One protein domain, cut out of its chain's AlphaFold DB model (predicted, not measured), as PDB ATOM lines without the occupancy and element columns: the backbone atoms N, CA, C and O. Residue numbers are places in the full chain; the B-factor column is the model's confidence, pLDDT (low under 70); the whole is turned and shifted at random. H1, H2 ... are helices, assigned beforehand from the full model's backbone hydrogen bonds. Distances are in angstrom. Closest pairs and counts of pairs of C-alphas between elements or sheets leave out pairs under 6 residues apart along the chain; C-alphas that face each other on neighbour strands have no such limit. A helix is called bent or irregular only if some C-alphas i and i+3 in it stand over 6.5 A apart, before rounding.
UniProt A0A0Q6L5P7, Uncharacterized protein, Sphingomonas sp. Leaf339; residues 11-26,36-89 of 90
ATOM      1  N   GLY A  11      -5.683 -14.892  -7.030       94.81
ATOM      2  CA  GLY A  11      -6.873 -14.155  -6.604       94.81
ATOM      3  C   GLY A  11      -7.232 -12.970  -7.506       94.81
ATOM      4  O   GLY A  11      -8.321 -12.426  -7.361       94.81
ATOM      5  N   ASN A  12      -6.344 -12.594  -8.431       95.56
ATOM      6  CA  ASN A  12      -6.584 -11.581  -9.459       95.56
ATOM      7  C   ASN A  12      -6.774 -12.195 -10.858       95.56
ATOM      8  O   ASN A  12      -6.922 -11.451 -11.824       95.56
ATOM      9  N   ASP A  13      -6.735 -13.525 -10.984       96.69
ATOM     10  CA  ASP A  13      -6.835 -14.230 -12.261       96.69
ATOM     11  C   ASP A  13      -8.280 -14.719 -12.501       96.69
ATOM     12  O   ASP A  13      -8.723 -15.660 -11.826       96.69
ATOM     13  N   PRO A  14      -9.006 -14.139 -13.484       97.12
ATOM     14  CA  PRO A  14     -10.387 -14.511 -13.805       97.12
ATOM     15  C   PRO A  14     -10.562 -15.987 -14.148       97.12
ATOM     16  O   PRO A  14     -11.631 -16.556 -13.920       97.12
ATOM     17  N   TYR A  15      -9.510 -16.639 -14.655       96.75
ATOM     18  CA  TYR A  15      -9.544 -18.073 -14.906       96.75
ATOM     19  C   TYR A  15      -9.896 -18.844 -13.624       96.75
ATOM     20  O   TYR A  15     -10.694 -19.780 -13.668       96.75
ATOM     21  N   TRP A  16      -9.365 -18.437 -12.469       97.88
ATOM     22  CA  TRP A  16      -9.627 -19.091 -11.188       97.88
ATOM     23  C   TRP A  16     -10.813 -18.496 -10.441       97.88
ATOM     24  O   TRP A  16     -11.643 -19.253  -9.931       97.88
ATOM     25  N   THR A  17     -10.907 -17.166 -10.365       98.19
ATOM     26  CA  THR A  17     -11.941 -16.500  -9.558       98.19
ATOM     27  C   THR A  17     -13.336 -16.758 -10.107       98.19
ATOM     28  O   THR A  17     -14.223 -17.144  -9.348       98.19
ATOM     29  N   ASP A  18     -13.522 -16.676 -11.424       98.50
ATOM     30  CA  ASP A  18     -14.851 -16.828 -12.019       98.50
ATOM     31  C   ASP A  18     -15.325 -18.284 -11.938       98.50
ATOM     32  O   ASP A  18     -16.508 -18.559 -11.734       98.50
ATOM     33  N   ALA A  19     -14.405 -19.241 -12.093       98.12
ATOM     34  CA  ALA A  19     -14.710 -20.662 -11.938       98.12
ATOM     35  C   ALA A  19     -15.048 -21.010 -10.481       98.12
ATOM     36  O   ALA A  19     -15.976 -21.781 -10.227       98.12
ATOM     37  N   LEU A  20     -14.347 -20.408  -9.514       98.50
ATOM     38  CA  LEU A  20     -14.688 -20.538  -8.101       98.50
ATOM     39  C   LEU A  20     -16.080 -19.965  -7.805       98.50
ATOM     40  O   LEU A  20     -16.859 -20.611  -7.105       98.50
ATOM     41  N   ASP A  21     -16.413 -18.796  -8.348       98.50
ATOM     42  CA  ASP A  21     -17.726 -18.176  -8.157       98.50
ATOM     43  C   ASP A  21     -18.849 -19.059  -8.704       98.50
ATOM     44  O   ASP A  21     -19.848 -19.286  -8.015       98.50
ATOM     45  N   ARG A  22     -18.664 -19.643  -9.896       98.12
ATOM     46  CA  ARG A  22     -19.616 -20.610 -10.468       98.12
ATOM     47  C   ARG A  22     -19.746 -21.865  -9.607       98.12
ATOM     48  O   ARG A  22     -20.865 -22.271  -9.300       98.12
ATOM     49  N   PHE A  23     -18.633 -22.425  -9.129       97.94
ATOM     50  CA  PHE A  23     -18.662 -23.562  -8.204       97.94
ATOM     51  C   PHE A  23     -19.457 -23.245  -6.927       97.94
ATOM     52  O   PHE A  23     -20.287 -24.039  -6.469       97.94
ATOM     53  N   LEU A  24     -19.203 -22.080  -6.323       97.75
ATOM     54  CA  LEU A  24     -19.879 -21.651  -5.102       97.75
ATOM     55  C   LEU A  24     -21.366 -21.394  -5.349       97.75
ATOM     56  O   LEU A  24     -22.178 -21.773  -4.502       97.75
ATOM     57  N   HIS A  25     -21.722 -20.810  -6.494       98.06
ATOM     58  CA  HIS A  25     -23.104 -20.619  -6.915       98.06
ATOM     59  C   HIS A  25     -23.843 -21.957  -7.043       98.06
ATOM     60  O   HIS A  25     -24.875 -22.147  -6.401       98.06
ATOM     61  N   ASP A  26     -23.284 -22.917  -7.781       96.75
ATOM     62  CA  ASP A  26     -23.872 -24.247  -7.981       96.75
ATOM     63  C   ASP A  26     -24.077 -24.973  -6.639       96.75
ATOM     64  O   ASP A  26     -25.149 -25.514  -6.339       96.75
ATOM     65  N   LEU A  36     -17.808 -35.806 -14.175       95.94
ATOM     66  CA  LEU A  36     -16.676 -35.522 -15.049       95.94
ATOM     67  C   LEU A  36     -16.634 -36.545 -16.186       95.94
ATOM     68  O   LEU A  36     -16.763 -37.745 -15.937       95.94
ATOM     69  N   ASP A  37     -16.424 -36.057 -17.398       96.06
ATOM     70  CA  ASP A  37     -15.984 -36.826 -18.554       96.06
ATOM     71  C   ASP A  37     -14.461 -36.959 -18.471       96.06
ATOM     72  O   ASP A  37     -13.730 -35.971 -18.544       96.06
ATOM     73  N   LEU A  38     -13.984 -38.181 -18.241       95.19
ATOM     74  CA  LEU A  38     -12.561 -38.427 -18.027       95.19
ATOM     75  C   LEU A  38     -11.745 -38.299 -19.314       95.19
ATOM     76  O   LEU A  38     -10.595 -37.875 -19.223       95.19
ATOM     77  N   ASP A  39     -12.333 -38.587 -20.476       94.88
ATOM     78  CA  ASP A  39     -11.641 -38.475 -21.761       94.88
ATOM     79  C   ASP A  39     -11.402 -36.987 -22.080       94.88
ATOM     80  O   ASP A  39     -10.283 -36.579 -22.397       94.88
ATOM     81  N   ALA A  40     -12.422 -36.146 -21.871       93.62
ATOM     82  CA  ALA A  40     -12.307 -34.694 -22.036       93.62
ATOM     83  C   ALA A  40     -11.351 -34.052 -21.013       93.62
ATOM     84  O   ALA A  40     -10.634 -33.095 -21.324       93.62
ATOM     85  N   VAL A  41     -11.325 -34.561 -19.775       94.44
ATOM     86  CA  VAL A  41     -10.366 -34.106 -18.757       94.44
ATOM     87  C   VAL A  41      -8.942 -34.483 -19.146       94.44
ATOM     88  O   VAL A  41      -8.061 -33.632 -19.033       94.44
ATOM     89  N   GLU A  42      -8.710 -35.716 -19.604       93.44
ATOM     90  CA  GLU A  42      -7.389 -36.181 -20.031       93.44
ATOM     91  C   GLU A  42      -6.847 -35.336 -21.189       93.44
ATOM     92  O   GLU A  42      -5.718 -34.849 -21.118       93.44
ATOM     93  N   GLU A  43      -7.667 -35.070 -22.206       92.81
ATOM     94  CA  GLU A  43      -7.288 -34.188 -23.311       92.81
ATOM     95  C   GLU A  43      -6.923 -32.780 -22.808       92.81
ATOM     96  O   GLU A  43      -5.884 -32.222 -23.176       92.81
ATOM     97  N   ALA A  44      -7.728 -32.221 -21.901       92.69
ATOM     98  CA  ALA A  44      -7.513 -30.874 -21.387       92.69
ATOM     99  C   ALA A  44      -6.233 -30.736 -20.551       92.69
ATOM    100  O   ALA A  44      -5.556 -29.714 -20.653       92.69
ATOM    101  N   ILE A  45      -5.883 -31.718 -19.713       93.38
ATOM    102  CA  ILE A  45      -4.697 -31.610 -18.841       93.38
ATOM    103  C   ILE A  45      -3.372 -31.723 -19.603       93.38
ATOM    104  O   ILE A  45      -2.358 -31.246 -19.089       93.38
ATOM    105  N   TYR A  46      -3.366 -32.305 -20.803       89.81
ATOM    106  CA  TYR A  46      -2.166 -32.433 -21.637       89.81
ATOM    107  C   TYR A  46      -2.110 -31.445 -22.814       89.81
ATOM    108  O   TYR A  46      -1.103 -31.417 -23.521       89.81
ATOM    109  N   GLY A  47      -3.150 -30.633 -23.024       87.62
ATOM    110  CA  GLY A  47      -3.203 -29.632 -24.092       87.62
ATOM    111  C   GLY A  47      -2.384 -28.360 -23.829       87.62
ATOM    112  O   GLY A  47      -1.940 -28.095 -22.712       87.62
ATOM    113  N   ASP A  48      -2.238 -27.532 -24.868       78.31
ATOM    114  CA  ASP A  48      -1.436 -26.294 -24.844       78.31
ATOM    115  C   ASP A  48      -1.936 -25.247 -23.827       78.31
ATOM    116  O   ASP A  48      -1.148 -24.453 -23.318       78.31
ATOM    117  N   ASP A  49      -3.230 -25.267 -23.487       83.38
ATOM    118  CA  ASP A  49      -3.845 -24.414 -22.458       83.38
ATOM    119  C   ASP A  49      -4.232 -25.215 -21.202       83.38
ATOM    120  O   ASP A  49      -5.346 -25.117 -20.677       83.38
ATOM    121  N   SER A  50      -3.321 -26.084 -20.757       91.25
ATOM    122  CA  SER A  50      -3.580 -27.042 -19.684       91.25
ATOM    123  C   SER A  50      -3.991 -26.366 -18.367       91.25
ATOM    124  O   SER A  50      -3.195 -25.637 -17.757       91.25
ATOM    125  N   PRO A  51      -5.184 -26.698 -17.826       93.44
ATOM    126  CA  PRO A  51      -5.577 -26.307 -16.475       93.44
ATOM    127  C   PRO A  51      -4.593 -26.796 -15.405       93.44
ATOM    128  O   PRO A  51      -4.480 -26.169 -14.354       93.44
ATOM    129  N   ALA A  52      -3.878 -27.900 -15.657       92.50
ATOM    130  CA  ALA A  52      -2.898 -28.450 -14.725       92.50
ATOM    131  C   ALA A  52      -1.624 -27.600 -14.672       92.50
ATOM    132  O   ALA A  52      -1.100 -27.362 -13.585       92.50
ATOM    133  N   PHE A  53      -1.150 -27.093 -15.815       92.56
ATOM    134  CA  PHE A  53       0.009 -26.196 -15.840       92.56
ATOM    135  C   PHE A  53      -0.316 -24.846 -15.208       92.56
ATOM    136  O   PHE A  53       0.408 -24.414 -14.313       92.56
ATOM    137  N   ARG A  54      -1.475 -24.262 -15.541       94.88
ATOM    138  CA  ARG A  54      -1.971 -23.046 -14.873       94.88
ATOM    139  C   ARG A  54      -2.091 -23.232 -13.357       94.88
ATOM    140  O   ARG A  54      -1.826 -22.308 -12.593       94.88
ATOM    141  N   LEU A  55      -2.511 -24.419 -12.904       96.44
ATOM    142  CA  LEU A  55      -2.659 -24.710 -11.477       96.44
ATOM    143  C   LEU A  55      -1.311 -24.674 -10.751       96.44
ATOM    144  O   LEU A  55      -1.270 -24.263  -9.592       96.44
ATOM    145  N   MET A  56      -0.219 -25.088 -11.402       95.06
ATOM    146  CA  MET A  56       1.115 -25.018 -10.798       95.06
ATOM    147  C   MET A  56       1.490 -23.573 -10.461       95.06
ATOM    148  O   MET A  56       1.879 -23.307  -9.322       95.06
ATOM    149  N   ASP A  57       1.294 -22.645 -11.400       94.50
ATOM    150  CA  ASP A  57       1.573 -21.219 -11.191       94.50
ATOM    151  C   ASP A  57       0.649 -20.621 -10.120       94.50
ATOM    152  O   ASP A  57       1.088 -19.893  -9.226       94.50
ATOM    153  N   ALA A  58      -0.632 -21.003 -10.128       95.94
ATOM    154  CA  ALA A  58      -1.600 -20.581  -9.118       95.94
ATOM    155  C   ALA A  58      -1.208 -21.040  -7.710       95.94
ATOM    156  O   ALA A  58      -1.191 -20.231  -6.780       95.94
ATOM    157  N   LEU A  59      -0.826 -22.306  -7.540       94.75
ATOM    158  CA  LEU A  59      -0.376 -22.840  -6.254       94.75
ATOM    159  C   LEU A  59       0.959 -22.231  -5.805       94.75
ATOM    160  O   LEU A  59       1.154 -22.020  -4.604       94.75
ATOM    161  N   ALA A  60       1.859 -21.915  -6.741       93.75
ATOM    162  CA  ALA A  60       3.072 -21.161  -6.436       93.75
ATOM    163  C   ALA A  60       2.720 -19.777  -5.871       93.75
ATOM    164  O   ALA A  60       3.230 -19.413  -4.808       93.75
ATOM    165  N   SER A  61       1.760 -19.077  -6.487       93.75
ATOM    166  CA  SER A  61       1.294 -17.778  -5.992       93.75
ATOM    167  C   SER A  61       0.646 -17.861  -4.603       93.75
ATOM    168  O   SER A  61       0.872 -16.992  -3.768       93.75
ATOM    169  N   VAL A  62      -0.094 -18.932  -4.283       93.75
ATOM    170  CA  VAL A  62      -0.622 -19.141  -2.918       93.75
ATOM    171  C   VAL A  62       0.525 -19.212  -1.913       93.75
ATOM    172  O   VAL A  62       0.469 -18.596  -0.849       93.75
ATOM    173  N   LYS A  63       1.580 -19.964  -2.238       90.25
ATOM    174  CA  LYS A  63       2.738 -20.115  -1.355       90.25
ATOM    175  C   LYS A  63       3.498 -18.800  -1.166       90.25
ATOM    176  O   LYS A  63       3.979 -18.551  -0.064       90.25
ATOM    177  N   GLU A  64       3.610 -18.001  -2.220       90.31
ATOM    178  CA  GLU A  64       4.308 -16.714  -2.215       90.31
ATOM    179  C   GLU A  64       3.533 -15.625  -1.462       90.31
ATOM    180  O   GLU A  64       4.115 -14.929  -0.630       90.31
ATOM    181  N   HIS A  65       2.225 -15.516  -1.708       88.88
ATOM    182  CA  HIS A  65       1.417 -14.373  -1.269       88.88
ATOM    183  C   HIS A  65       0.592 -14.634  -0.003       88.88
ATOM    184  O   HIS A  65       0.366 -13.707   0.771       88.88
ATOM    185  N   GLU A  66       0.144 -15.869   0.251       87.75
ATOM    186  CA  GLU A  66      -0.748 -16.155   1.393       87.75
ATOM    187  C   GLU A  66      -0.012 -16.683   2.631       87.75
ATOM    188  O   GLU A  66      -0.494 -16.522   3.755       87.75
ATOM    189  N   GLY A  67       1.158 -17.310   2.455       72.38
ATOM    190  CA  GLY A  67       2.021 -17.779   3.544       72.38
ATOM    191  C   GLY A  67       1.278 -18.388   4.751       72.38
ATOM    192  O   GLY A  67       0.554 -19.379   4.640       72.38
ATOM    193  N   TRP A  68       1.486 -17.792   5.934       55.28
ATOM    194  CA  TRP A  68       0.957 -18.220   7.243       55.28
ATOM    195  C   TRP A  68      -0.558 -17.999   7.444       55.28
ATOM    196  O   TRP A  68      -1.092 -18.464   8.452       55.28
ATOM    197  N   GLU A  69      -1.282 -17.377   6.504       59.22
ATOM    198  CA  GLU A  69      -2.755 -17.247   6.559       59.22
ATOM    199  C   GLU A  69      -3.507 -18.547   6.195       59.22
ATOM    200  O   GLU A  69      -4.731 -18.576   6.022       59.22
ATOM    201  N   GLY A  70      -2.776 -19.664   6.151       71.75
ATOM    202  CA  GLY A  70      -3.328 -21.014   6.146       71.75
ATOM    203  C   GLY A  70      -3.545 -21.610   4.760       71.75
ATOM    204  O   GLY A  70      -4.276 -22.594   4.662       71.75
ATOM    205  N   TYR A  71      -2.925 -21.047   3.714       84.56
ATOM    206  CA  TYR A  71      -2.993 -21.559   2.338       84.56
ATOM    207  C   TYR A  71      -4.438 -21.746   1.854       84.56
ATOM    208  O   TYR A  71      -4.789 -22.768   1.256       84.56
ATOM    209  N   ARG A  72      -5.316 -20.782   2.162       89.00
ATOM    210  CA  ARG A  72      -6.753 -20.892   1.866       89.00
ATOM    211  C   ARG A  72      -7.040 -20.836   0.364       89.00
ATOM    212  O   ARG A  72      -8.106 -21.292  -0.051       89.00
ATOM    213  N   GLY A  73      -6.125 -20.304  -0.444       93.62
ATOM    214  CA  GLY A  73      -6.167 -20.368  -1.899       93.62
ATOM    215  C   GLY A  73      -6.087 -21.796  -2.436       93.62
ATOM    216  O   GLY A  73      -6.813 -22.125  -3.365       93.62
ATOM    217  N   THR A  74      -5.336 -22.700  -1.794       94.75
ATOM    218  CA  THR A  74      -5.191 -24.097  -2.249       94.75
ATOM    219  C   THR A  74      -6.531 -24.835  -2.393       94.75
ATOM    220  O   THR A  74      -6.830 -25.300  -3.494       94.75
ATOM    221  N   PRO A  75      -7.391 -24.946  -1.355       95.38
ATOM    222  CA  PRO A  75      -8.688 -25.605  -1.518       95.38
ATOM    223  C   PRO A  75      -9.615 -24.863  -2.493       95.38
ATOM    224  O   PRO A  75     -10.424 -25.502  -3.159       95.38
ATOM    225  N   ARG A  76      -9.497 -23.534  -2.620       96.81
ATOM    226  CA  ARG A  76     -10.291 -22.744  -3.577       96.81
ATOM    227  C   ARG A  76      -9.897 -23.023  -5.024       96.81
ATOM    228  O   ARG A  76     -10.775 -23.223  -5.855       96.81
ATOM    229  N   LEU A  77      -8.601 -23.123  -5.299       97.50
ATOM    230  CA  LEU A  77      -8.073 -23.496  -6.608       97.50
ATOM    231  C   LEU A  77      -8.496 -24.909  -7.009       97.50
ATOM    232  O   LEU A  77      -8.859 -25.128  -8.160       97.50
ATOM    233  N   ILE A  78      -8.545 -25.847  -6.058       97.19
ATOM    234  CA  ILE A  78      -9.083 -27.192  -6.314       97.19
ATOM    235  C   ILE A  78     -10.556 -27.114  -6.741       97.19
ATOM    236  O   ILE A  78     -10.941 -27.755  -7.715       97.19
ATOM    237  N   PHE A  79     -11.386 -26.317  -6.061       97.56
ATOM    238  CA  PHE A  79     -12.792 -26.157  -6.450       97.56
ATOM    239  C   PHE A  79     -12.964 -25.488  -7.817       97.56
ATOM    240  O   PHE A  79     -13.776 -25.951  -8.618       97.56
ATOM    241  N   ALA A  80     -12.173 -24.459  -8.115       98.12
ATOM    242  CA  ALA A  80     -12.167 -23.817  -9.427       98.12
ATOM    243  C   ALA A  80     -11.740 -24.792 -10.542       98.12
ATOM    244  O   ALA A  80     -12.382 -24.856 -11.588       98.12
ATOM    245  N   LEU A  81     -10.711 -25.613 -10.305       97.62
ATOM    246  CA  LEU A  81     -10.270 -26.644 -11.247       97.62
ATOM    247  C   LEU A  81     -11.371 -27.679 -11.520       97.62
ATOM    248  O   LEU A  81     -11.619 -28.038 -12.669       97.62
ATOM    249  N   LEU A  82     -12.057 -28.140 -10.472       96.81
ATOM    250  CA  LEU A  82     -13.171 -29.077 -10.617       96.81
ATOM    251  C   LEU A  82     -14.315 -28.483 -11.447       96.81
ATOM    252  O   LEU A  82     -14.910 -29.200 -12.250       96.81
ATOM    253  N   GLN A  83     -14.602 -27.186 -11.294       97.25
ATOM    254  CA  GLN A  83     -15.590 -26.498 -12.125       97.25
ATOM    255  C   GLN A  83     -15.162 -26.457 -13.597       97.25
ATOM    256  O   GLN A  83     -15.968 -26.758 -14.476       97.25
ATOM    257  N   HIS A  84     -13.890 -26.165 -13.874       96.62
ATOM    258  CA  HIS A  84     -13.342 -26.195 -15.234       96.62
ATOM    259  C   HIS A  84     -13.470 -27.563 -15.900       96.62
ATOM    260  O   HIS A  84     -13.784 -27.644 -17.089       96.62
ATOM    261  N   PHE A  85     -13.228 -28.639 -15.152       95.94
ATOM    262  CA  PHE A  85     -13.382 -30.004 -15.655       95.94
ATOM    263  C   PHE A  85     -14.850 -30.381 -15.867       95.94
ATOM    264  O   PHE A  85     -15.196 -30.937 -16.910       95.94
ATOM    265  N   LYS A  86     -15.736 -29.998 -14.942       95.31
ATOM    266  CA  LYS A  86     -17.190 -30.160 -15.082       95.31
ATOM    267  C   LYS A  86     -17.722 -29.492 -16.350       95.31
ATOM    268  O   LYS A  86     -18.560 -30.064 -17.040       95.31
ATOM    269  N   GLU A  87     -17.255 -28.287 -16.661       93.19
ATOM    270  CA  GLU A  87     -17.713 -27.507 -17.820       93.19
ATOM    271  C   GLU A  87     -17.234 -28.075 -19.159       93.19
ATOM    272  O   GLU A  87     -17.910 -27.888 -20.163       93.19
ATOM    273  N   ARG A  88     -16.123 -28.817 -19.163       86.94
ATOM    274  CA  ARG A  88     -15.618 -29.552 -20.337       86.94
ATOM    275  C   ARG A  88     -16.331 -30.881 -20.580       86.94
ATOM    276  O   ARG A  88     -16.171 -31.471 -21.634       86.94
ATOM    277  N   SER A  89     -17.112 -31.336 -19.604       69.06
ATOM    278  CA  SER A  89     -17.875 -32.589 -19.657       69.06
ATOM    279  C   SER A  89     -19.300 -32.398 -20.203       69.06
ATOM    280  O   SER A  89     -20.160 -33.252 -19.981       69.06
TER     281      SER A  89
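Overview. This is residues 11 to 26 and 36 to 89 of the 90 residues of an uncharacterized protein of Sphingomonas sp. Leaf339 (UniProt A0A0Q6L5P7). Two long helices, H3 and H4, lie side by side as a helical hairpin; H1 crosses H4 at about a right angle, and the short helix H2 sits across one end of the hairpin, at the start of H3 and the end of H4. H4 is in the middle of this arrangement, touching each of the other three helices. The printed part has 70 residues with four named helices, H1, H2, H3 and H4 in that order, and no named strand; the class is all helix. It is compact, with a radius of gyration of the C-alphas of 12.3 A, and the C-alphas span 38 by 27 by 17 A.

Arrangement. H1, residues 14 to 26, touches H4, residues 73 to 88, the hub of the domain. Their closest C-alphas are those of Leu 20 and Ala 80, 4.3 A apart, and their lines are about perpendicular, at 79 degrees. H1 and H3, residues 51 to 65, are near each other, with 6 pairs of C-alphas within 10 A. H2, residues 38 to 46, is apart from H1. H2 and H3 touch only at the corner by their link, where H3 takes part with residues 51 to 53 alone; the closest C-alphas are those of Ile 45 and Ala 52, 5.5 A apart. They run the same way at a steep tilt of 61 degrees. H2 and H4 touch only at their ends, H4 with residues 85 to 88 alone; the closest C-alphas are those of Val 41 and Phe 85, 6.0 A apart. They run opposite ways at a steep tilt of 60 degrees. H3 and H4 form a helical hairpin and touch, with the C-alphas of Val 62 and Gly 73 closest at 5.8 A. They run opposite ways at a shallow tilt of 17 degrees. Every O i to N i+4 pair is within hydrogen-bond range in H2 and H4, against 8 of 9 in H1 and 10 of 11 in H3.

Along the chain. H1 begins at C-alpha 14, (-10.387, -14.511, -13.805), and measures 17.6 A from first to last C-alpha. It is neither bent nor irregular, but only just: C-alphas 15 and 18 are 6.2 A apart. H2 measures 12.5 A. H3 begins at C-alpha 51, (-5.577, -26.307, -16.475), and measures 20.6 A. H4 measures 22.7 A and ends at C-alpha 88, (-15.618, -29.552, -20.337).

Size, cuts and confidence. The two C-alphas farthest apart are those of Asp 39 and Trp 68, at 37.6 A. Residues 27 to 35 are not printed, and C-alphas 26 and 36 are 15.1 A apart across this cut, which falls in the link from H1 to H2. The link from H2 to H3 is tight and that from H3 to H4 is short. The mean pLDDT of the printed part is 92.2, and it is under 70 at residues 68 to 69 and at residue 89.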